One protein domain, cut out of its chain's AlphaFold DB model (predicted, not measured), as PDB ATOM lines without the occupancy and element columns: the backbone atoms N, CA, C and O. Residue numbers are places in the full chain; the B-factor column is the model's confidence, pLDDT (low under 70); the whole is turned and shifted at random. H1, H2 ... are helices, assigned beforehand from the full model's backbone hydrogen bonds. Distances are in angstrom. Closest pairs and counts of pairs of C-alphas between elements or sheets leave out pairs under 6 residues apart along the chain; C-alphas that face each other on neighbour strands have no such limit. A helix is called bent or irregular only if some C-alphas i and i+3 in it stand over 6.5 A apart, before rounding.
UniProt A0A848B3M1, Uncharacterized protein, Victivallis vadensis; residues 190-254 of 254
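AT A GLANCE: This is residues 190 to 254 of the 254 residues of an uncharacterized protein of Victivallis vadensis (UniProt A0A848B3M1). Two long helices, H2 and H3, make a narrow, open V: they come close beside the turn that joins them, residues 224 to 228, and spread away from each other toward their other ends. The short helix H1 is set to one side at the open end of the V, near H2 and away from H3, and residues 237 to 254, nearly all in H3, stick out free as much of one arm. The printed part has 65 residues with three named helices, in the order H1, H2, H3 along the chain, and no named strand; the class is all helix. It is loose, with a radius of gyration of the C-alphas of 14.8 A, and elongated, spanning 41 by 25 by 20 A.

HOW THE PARTS SIT: The longest helix, H3, residues 229 to 253, and H2, residues 200 to 223, are close but not clearly touching, with 2 pairs of C-alphas within 8 A. Their closest C-alphas are those of Leu 218 and Leu 232, 7.3 A apart. They run opposite ways at a shallow tilt of 28 degrees, and their centres are 15.1 A apart. H1, residues 190 to 196, and H2 are near each other, with 5 pairs of C-alphas within 10 A; their closest C-alphas are 8.0 A apart, only just too far to be close. H1 and H3 are apart. In H1, H2 and H3 every O i to N i+4 pair is within hydrogen-bond range.

IN THESE COORDINATES: H3, 25 residues from Val 229 to Ala 253, measures 36.0 A from first to last C-alpha; it begins with C-alpha 229 at (-29.544, -10.933, 33.950) and ends with C-alpha 253 at (-6.590, -35.964, 45.909). H2, 24 residues from Asp 200 to Arg 223, measures 34.2 A and begins with C-alpha 200 at (-16.230, -43.719, 33.561). H1, 7 residues from Pro 190 to Ala 196, measures 9.8 A. No helix is bent or irregular.

THE WHOLE: The two C-alphas farthest apart, those of Glu 225 and Leu 254, are 44.4 A from each other, and those of Pro 190 and Leu 254, the first and last printed, are 29.3 A apart. Leu 254 is the chain's last residue. The printed part has no cut. The link from H1 to H2, 3 residues, and the link from H2 to H3, 5 residues, are both tight. Residues 208 to 213, which belong to H2, stand free, and so do residues 237 to 254, of which 237 to 253 belong to H3. The mean pLDDT of the printed part of this model is 82.4, and residues 225 and 254 are under 70.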
ATOM      1  N   PRO A 190     -33.324 -37.056  40.144       75.75
ATOM      2  CA  PRO A 190     -31.912 -36.775  40.394       75.75
ATOM      3  C   PRO A 190     -31.133 -37.967  40.966       75.75
ATOM      4  O   PRO A 190     -29.995 -38.196  40.555       75.75
ATOM      5  N   GLU A 191     -31.738 -38.765  41.851       78.69
ATOM      6  CA  GLU A 191     -31.075 -39.946  42.424       78.69
ATOM      7  C   GLU A 191     -30.854 -41.038  41.368       78.69
ATOM      8  O   GLU A 191     -29.788 -41.656  41.299       78.69
ATOM      9  N   ALA A 192     -31.827 -41.226  40.472       80.62
ATOM     10  CA  ALA A 192     -31.710 -42.154  39.352       80.62
ATOM     11  C   ALA A 192     -30.657 -41.701  38.324       80.62
ATOM     12  O   ALA A 192     -29.981 -42.541  37.729       80.62
ATOM     13  N   LEU A 193     -30.488 -40.390  38.127       79.44
ATOM     14  CA  LEU A 193     -29.453 -39.804  37.267       79.44
ATOM     15  C   LEU A 193     -28.046 -40.089  37.799       79.44
ATOM     16  O   LEU A 193     -27.188 -40.527  37.036       79.44
ATOM     17  N   VAL A 194     -27.830 -39.904  39.104       81.44
ATOM     18  CA  VAL A 194     -26.555 -40.242  39.755       81.44
ATOM     19  C   VAL A 194     -26.281 -41.743  39.651       81.44
ATOM     20  O   VAL A 194     -25.186 -42.138  39.265       81.44
ATOM     21  N   ALA A 195     -27.287 -42.588  39.901       83.19
ATOM     22  CA  ALA A 195     -27.147 -44.042  39.786       83.19
ATOM     23  C   ALA A 195     -26.892 -44.529  38.343       83.19
ATOM     24  O   ALA A 195     -26.280 -45.580  38.141       83.19
ATOM     25  N   ALA A 196     -27.356 -43.788  37.333       79.81
ATOM     26  CA  ALA A 196     -27.133 -44.106  35.923       79.81
ATOM     27  C   ALA A 196     -25.694 -43.814  35.462       79.81
ATOM     28  O   ALA A 196     -25.215 -44.443  34.512       79.81
ATOM     29  N   VAL A 197     -24.996 -42.899  36.139       84.81
ATOM     30  CA  VAL A 197     -23.565 -42.637  35.946       84.81
ATOM     31  C   VAL A 197     -22.768 -43.677  36.736       84.81
ATOM     32  O   VAL A 197     -22.257 -43.421  37.820       84.81
ATOM     33  N   ASN A 198     -22.720 -44.897  36.201       86.44
ATOM     34  CA  ASN A 198     -22.155 -46.064  36.886       86.44
ATOM     35  C   ASN A 198     -20.814 -46.555  36.320       86.44
ATOM     36  O   ASN A 198     -20.287 -47.562  36.790       86.44
ATOM     37  N   ASP A 199     -20.278 -45.864  35.318       90.94
ATOM     38  CA  ASP A 199     -18.977 -46.138  34.721       90.94
ATOM     39  C   ASP A 199     -18.344 -44.841  34.183       90.94
ATOM     40  O   ASP A 199     -19.026 -43.827  33.978       90.94
ATOM     41  N   ASP A 200     -17.027 -44.879  33.973       85.56
ATOM     42  CA  ASP A 200     -16.230 -43.719  33.561       85.56
ATOM     43  C   ASP A 200     -16.655 -43.175  32.187       85.56
ATOM     44  O   ASP A 200     -16.670 -41.959  31.963       85.56
ATOM     45  N   ASP A 201     -17.059 -44.058  31.271       82.00
ATOM     46  CA  ASP A 201     -17.469 -43.683  29.918       82.00
ATOM     47  C   ASP A 201     -18.788 -42.902  29.932       82.00
ATOM     48  O   ASP A 201     -18.910 -41.857  29.277       82.00
ATOM     49  N   LYS A 202     -19.765 -43.350  30.726       78.19
ATOM     50  CA  LYS A 202     -21.034 -42.649  30.940       78.19
ATOM     51  C   LYS A 202     -20.849 -41.369  31.725       78.19
ATOM     52  O   LYS A 202     -21.527 -40.394  31.404       78.19
ATOM     53  N   ALA A 203     -19.937 -41.326  32.695       80.12
ATOM     54  CA  ALA A 203     -19.602 -40.091  33.399       80.12
ATOM     55  C   ALA A 203     -19.059 -39.043  32.420       80.12
ATOM     56  O   ALA A 203     -19.586 -37.932  32.324       80.12
ATOM     57  N   ALA A 204     -18.080 -39.427  31.596       78.44
ATOM     58  CA  ALA A 204     -17.492 -38.551  30.592       78.44
ATOM     59  C   ALA A 204     -18.506 -38.130  29.511       78.44
ATOM     60  O   ALA A 204     -18.507 -36.980  29.063       78.44
ATOM     61  N   GLN A 205     -19.382 -39.039  29.077       78.44
ATOM     62  CA  GLN A 205     -20.437 -38.734  28.109       78.44
ATOM     63  C   GLN A 205     -21.488 -37.780  28.687       78.44
ATOM     64  O   GLN A 205     -21.859 -36.814  28.014       78.44
ATOM     65  N   SER A 206     -21.923 -38.017  29.924       83.38
ATOM     66  CA  SER A 206     -22.902 -37.182  30.630       83.38
ATOM     67  C   SER A 206     -22.367 -35.772  30.836       83.38
ATOM     68  O   SER A 206     -23.065 -34.805  30.534       83.38
ATOM     69  N   LEU A 207     -21.099 -35.640  31.234       82.94
ATOM     70  CA  LEU A 207     -20.443 -34.346  31.393       82.94
ATOM     71  C   LEU A 207     -20.387 -33.567  30.070       82.94
ATOM     72  O   LEU A 207     -20.792 -32.406  30.020       82.94
ATOM     73  N   ARG A 208     -19.950 -34.204  28.974       78.38
ATOM     74  CA  ARG A 208     -19.897 -33.560  27.647       78.38
ATOM     75  C   ARG A 208     -21.278 -33.108  27.170       78.38
ATOM     76  O   ARG A 208     -21.412 -31.998  26.656       78.38
ATOM     77  N   ALA A 209     -22.295 -33.953  27.341       79.75
ATOM     78  CA  ALA A 209     -23.666 -33.628  26.964       79.75
ATOM     79  C   ALA A 209     -24.226 -32.476  27.814       79.75
ATOM     80  O   ALA A 209     -24.753 -31.510  27.263       79.75
ATOM     81  N   GLY A 210     -24.047 -32.537  29.138       84.88
ATOM     82  CA  GLY A 210     -24.476 -31.500  30.076       84.88
ATOM     83  C   GLY A 210     -23.814 -30.149  29.805       84.88
ATOM     84  O   GLY A 210     -24.507 -29.141  29.696       84.88
ATOM     85  N   MET A 211     -22.495 -30.127  29.586       83.56
ATOM     86  CA  MET A 211     -21.764 -28.913  29.204       83.56
ATOM     87  C   MET A 211     -22.234 -28.345  27.861       83.56
ATOM     88  O   MET A 211     -22.364 -27.129  27.724       83.56
ATOM     89  N   GLY A 212     -22.522 -29.203  26.877       79.56
ATOM     90  CA  GLY A 212     -23.069 -28.781  25.587       79.56
ATOM     91  C   GLY A 212     -24.447 -28.127  25.717       79.56
ATOM     92  O   GLY A 212     -24.679 -27.059  25.149       79.56
ATOM     93  N   LEU A 213     -25.341 -28.728  26.508       85.38
ATOM     94  CA  LEU A 213     -26.679 -28.195  26.781       85.38
ATOM     95  C   LEU A 213     -26.621 -26.875  27.561       85.38
ATOM     96  O   LEU A 213     -27.264 -25.899  27.171       85.38
ATOM     97  N   LEU A 214     -25.812 -26.819  28.623       85.50
ATOM     98  CA  LEU A 214     -25.595 -25.611  29.415       85.50
ATOM     99  C   LEU A 214     -25.005 -24.484  28.559       85.50
ATOM    100  O   LEU A 214     -25.501 -23.358  28.580       85.50
ATOM    101  N   GLY A 215     -23.969 -24.789  27.776       81.25
ATOM    102  CA  GLY A 215     -23.330 -23.838  26.873       81.25
ATOM    103  C   GLY A 215     -24.313 -23.277  25.849       81.25
ATOM    104  O   GLY A 215     -24.352 -22.065  25.650       81.25
ATOM    105  N   ALA A 216     -25.159 -24.128  25.261       81.31
ATOM    106  CA  ALA A 216     -26.201 -23.703  24.333       81.31
ATOM    107  C   ALA A 216     -27.239 -22.778  24.998       81.31
ATOM    108  O   ALA A 216     -27.596 -21.751  24.419       81.31
ATOM    109  N   ALA A 217     -27.682 -23.097  26.219       83.12
ATOM    110  CA  ALA A 217     -28.631 -22.275  26.971       83.12
ATOM    111  C   ALA A 217     -28.044 -20.901  27.350       83.12
ATOM    112  O   ALA A 217     -28.680 -19.868  27.139       83.12
ATOM    113  N   LEU A 218     -26.803 -20.864  27.843       83.69
ATOM    114  CA  LEU A 218     -26.112 -19.613  28.170       83.69
ATOM    115  C   LEU A 218     -25.825 -18.777  26.923       83.69
ATOM    116  O   LEU A 218     -25.945 -17.555  26.950       83.69
ATOM    117  N   GLU A 219     -25.438 -19.413  25.820       83.31
ATOM    118  CA  GLU A 219     -25.204 -18.733  24.549       83.31
ATOM    119  C   GLU A 219     -26.492 -18.131  23.984       83.31
ATOM    120  O   GLU A 219     -26.469 -17.008  23.478       83.31
ATOM    121  N   PHE A 220     -27.622 -18.826  24.131       81.75
ATOM    122  CA  PHE A 220     -28.931 -18.273  23.808       81.75
ATOM    123  C   PHE A 220     -29.212 -17.002  24.621       81.75
ATOM    124  O   PHE A 220     -29.501 -15.963  24.027       81.75
ATOM    125  N   GLU A 221     -29.052 -17.046  25.948       79.44
ATOM    126  CA  GLU A 221     -29.301 -15.898  26.833       79.44
ATOM    127  C   GLU A 221     -28.364 -14.714  26.567       79.44
ATOM    128  O   GLU A 221     -28.824 -13.579  26.451       79.44
ATOM    129  N   LYS A 222     -27.063 -14.962  26.371       78.12
ATOM    130  CA  LYS A 222     -26.076 -13.921  26.024       78.12
ATOM    131  C   LYS A 222     -26.387 -13.234  24.700       78.12
ATOM    132  O   LYS A 222     -26.070 -12.061  24.526       78.12
ATOM    133  N   ARG A 223     -26.979 -13.960  23.749       76.69
ATOM    134  CA  ARG A 223     -27.355 -13.400  22.453       76.69
ATOM    135  C   ARG A 223     -28.645 -12.596  22.529       76.69
ATOM    136  O   ARG A 223     -28.910 -11.864  21.582       76.69
ATOM    137  N   ARG A 224     -29.485 -12.709  23.562       73.44
ATOM    138  CA  ARG A 224     -30.756 -11.960  23.637       73.44
ATOM    139  C   ARG A 224     -30.511 -10.451  23.668       73.44
ATOM    140  O   ARG A 224     -29.539  -9.978  24.233       73.44
ATOM    141  N   GLU A 225     -31.419  -9.705  23.048       66.62
ATOM    142  CA  GLU A 225     -31.363  -8.236  22.991       66.62
ATOM    143  C   GLU A 225     -31.530  -7.596  24.378       66.62
ATOM    144  O   GLU A 225     -30.887  -6.600  24.693       66.62
ATOM    145  N   CYS A 226     -32.318  -8.237  25.244       70.75
ATOM    146  CA  CYS A 226     -32.342  -7.992  26.680       70.75
ATOM    147  C   CYS A 226     -32.041  -9.325  27.387       70.75
ATOM    148  O   CYS A 226     -32.944 -10.168  27.490       70.75
ATOM    149  N   PRO A 227     -30.775  -9.574  27.770       77.81
ATOM    150  CA  PRO A 227     -30.392 -10.778  28.498       77.81
ATOM    151  C   PRO A 227     -31.154 -10.890  29.818       77.81
ATOM    152  O   PRO A 227     -31.332  -9.895  30.524       77.81
ATOM    153  N   ASP A 228     -31.571 -12.102  30.183       82.62
ATOM    154  CA  ASP A 228     -32.132 -12.365  31.506       82.62
ATOM    155  C   ASP A 228     -30.994 -12.359  32.540       82.62
ATOM    156  O   ASP A 228     -30.387 -13.382  32.865       82.62
ATOM    157  N   VAL A 229     -30.642 -11.155  33.001       83.38
ATOM    158  CA  VAL A 229     -29.544 -10.933  33.950       83.38
ATOM    159  C   VAL A 229     -29.715 -11.765  35.229       83.38
ATOM    160  O   VAL A 229     -28.725 -12.376  35.631       83.38
ATOM    161  N   PRO A 230     -30.912 -11.875  35.845       83.38
ATOM    162  CA  PRO A 230     -31.123 -12.775  36.979       83.38
ATOM    163  C   PRO A 230     -30.791 -14.238  36.666       83.38
ATOM    164  O   PRO A 230     -30.107 -14.888  37.454       83.38
ATOM    165  N   THR A 231     -31.209 -14.751  35.507       78.62
ATOM    166  CA  THR A 231     -30.908 -16.132  35.092       78.62
ATOM    167  C   THR A 231     -29.410 -16.343  34.874       78.62
ATOM    168  O   THR A 231     -28.848 -17.333  35.341       78.62
ATOM    169  N   LEU A 232     -28.729 -15.391  34.230       82.50
ATOM    170  CA  LEU A 232     -27.276 -15.441  34.042       82.50
ATOM    171  C   LEU A 232     -26.514 -15.333  35.371       82.50
ATOM    172  O   LEU A 232     -25.496 -16.000  35.549       82.50
ATOM    173  N   GLN A 233     -26.999 -14.525  36.316       83.75
ATOM    174  CA  GLN A 233     -26.428 -14.415  37.660       83.75
ATOM    175  C   GLN A 233     -26.628 -15.699  38.469       83.75
ATOM    176  O   GLN A 233     -25.681 -16.148  39.110       83.75
ATOM    177  N   ALA A 234     -27.810 -16.311  38.402       81.75
ATOM    178  CA  ALA A 234     -28.090 -17.586  39.053       81.75
ATOM    179  C   ALA A 234     -27.211 -18.710  38.483       81.75
ATOM    180  O   ALA A 234     -26.577 -19.436  39.244       81.75
ATOM    181  N   ALA A 235     -27.093 -18.796  37.154       85.88
ATOM    182  CA  ALA A 235     -26.214 -19.764  36.502       85.88
ATOM    183  C   ALA A 235     -24.738 -19.542  36.871       85.88
ATOM    184  O   ALA A 235     -24.023 -20.496  37.164       85.88
ATOM    185  N   LYS A 236     -24.286 -18.281  36.914       87.88
ATOM    186  CA  LYS A 236     -22.933 -17.931  37.367       87.88
ATOM    187  C   LYS A 236     -22.692 -18.364  38.815       87.88
ATOM    188  O   LYS A 236     -21.640 -18.923  39.097       87.88
ATOM    189  N   ALA A 237     -23.625 -18.083  39.721       86.75
ATOM    190  CA  ALA A 237     -23.489 -18.433  41.133       86.75
ATOM    191  C   ALA A 237     -23.422 -19.953  41.337       86.75
ATOM    192  O   ALA A 237     -22.543 -20.422  42.051       86.75
ATOM    193  N   ALA A 238     -24.286 -20.710  40.653       84.31
ATOM    194  CA  ALA A 238     -24.264 -22.170  40.692       84.31
ATOM    195  C   ALA A 238     -22.924 -22.733  40.190       84.31
ATOM    196  O   ALA A 238     -22.319 -23.560  40.857       84.31
ATOM    197  N   LEU A 239     -22.410 -22.227  39.063       89.75
ATOM    198  CA  LEU A 239     -21.122 -22.675  38.521       89.75
ATOM    199  C   LEU A 239     -19.940 -22.362  39.440       89.75
ATOM    200  O   LEU A 239     -19.031 -23.174  39.538       89.75
ATOM    201  N   LEU A 240     -19.939 -21.199  40.095       89.88
ATOM    202  CA  LEU A 240     -18.892 -20.857  41.061       89.88
ATOM    203  C   LEU A 240     -18.948 -21.769  42.293       89.88
ATOM    204  O   LEU A 240     -17.906 -22.251  42.716       89.88
ATOM    205  N   SER A 241     -20.146 -22.065  42.804       87.88
ATOM    206  CA  SER A 241     -20.322 -23.010  43.916       87.88
ATOM    207  C   SER A 241     -19.802 -24.409  43.570       87.88
ATOM    208  O   SER A 241     -19.094 -25.017  44.361       87.88
ATOM    209  N   GLU A 242     -20.108 -24.908  42.370       85.50
ATOM    210  CA  GLU A 242     -19.622 -26.216  41.904       85.50
ATOM    211  C   GLU A 242     -18.101 -26.238  41.703       85.50
ATOM    212  O   GLU A 242     -17.454 -27.248  41.969       85.50
ATOM    213  N   ILE A 243     -17.504 -25.124  41.255       90.62
ATOM    214  CA  ILE A 243     -16.041 -24.991  41.178       90.62
ATOM    215  C   ILE A 243     -15.427 -25.143  42.570       90.62
ATOM    216  O   ILE A 243     -14.488 -25.922  42.709       90.62
ATOM    217  N   ASP A 244     -15.976 -24.475  43.587       88.75
ATOM    218  CA  ASP A 244     -15.476 -24.576  44.964       88.75
ATOM    219  C   ASP A 244     -15.540 -26.032  45.482       88.75
ATOM    220  O   ASP A 244     -14.609 -26.520  46.130       88.75
ATOM    221  N   GLU A 245     -16.611 -26.765  45.161       88.38
ATOM    222  CA  GLU A 245     -16.763 -28.178  45.532       88.38
ATOM    223  C   GLU A 245     -15.780 -29.096  44.789       88.38
ATOM    224  O   GLU A 245     -15.147 -29.961  45.405       88.38
ATOM    225  N   ILE A 246     -15.591 -28.887  43.481       88.25
ATOM    226  CA  ILE A 246     -14.603 -29.618  42.676       88.25
ATOM    227  C   ILE A 246     -13.185 -29.341  43.190       88.25
ATOM    228  O   ILE A 246     -12.401 -30.278  43.351       88.25
ATOM    229  N   GLU A 247     -12.849 -28.086  43.490       89.56
ATOM    230  CA  GLU A 247     -11.552 -27.704  44.057       89.56
ATOM    231  C   GLU A 247     -11.311 -28.377  45.410       89.56
ATOM    232  O   GLU A 247     -10.221 -28.901  45.650       89.56
ATOM    233  N   ALA A 248     -12.332 -28.457  46.266       89.44
ATOM    234  CA  ALA A 248     -12.243 -29.172  47.535       89.44
ATOM    235  C   ALA A 248     -11.988 -30.680  47.356       89.44
ATOM    236  O   ALA A 248     -11.332 -31.295  48.199       89.44
ATOM    237  N   VAL A 249     -12.491 -31.295  46.282       87.81
ATOM    238  CA  VAL A 249     -12.200 -32.697  45.941       87.81
ATOM    239  C   VAL A 249     -10.789 -32.846  45.369       87.81
ATOM    240  O   VAL A 249     -10.062 -33.741  45.800       87.81
ATOM    241  N   ILE A 250     -10.365 -31.958  44.466       87.81
ATOM    242  CA  ILE A 250      -9.003 -31.945  43.907       87.81
ATOM    243  C   ILE A 250      -7.967 -31.793  45.025       87.81
ATOM    244  O   ILE A 250      -7.004 -32.550  45.074       87.81
ATOM    245  N   ALA A 251      -8.193 -30.874  45.966       85.88
ATOM    246  CA  ALA A 251      -7.305 -30.639  47.102       85.88
ATOM    247  C   ALA A 251      -7.203 -31.833  48.067       85.88
ATOM    248  O   ALA A 251      -6.230 -31.930  48.804       85.88
ATOM    249  N   LYS A 252      -8.189 -32.741  48.084       84.75
ATOM    250  CA  LYS A 252      -8.124 -34.006  48.843       84.75
ATOM    251  C   LYS A 252      -7.360 -35.106  48.102       84.75
ATOM    252  O   LYS A 252      -6.981 -36.093  48.727       84.75
ATOM    253  N   ALA A 253      -7.221 -34.980  46.783       74.19
ATOM    254  CA  ALA A 253      -6.590 -35.964  45.909       74.19
ATOM    255  C   ALA A 253      -5.124 -35.627  45.564       74.19
ATOM    256  O   ALA A 253      -4.428 -36.477  45.005       74.19
ATOM    257  N   LEU A 254      -4.681 -34.405  45.880       61.72
ATOM    258  CA  LEU A 254      -3.297 -33.919  45.805       61.72
ATOM    259  C   LEU A 254      -2.617 -34.001  47.177       61.72
ATOM    260  O   LEU A 254      -1.393 -34.263  47.191       61.72
TER     261      LEU A 254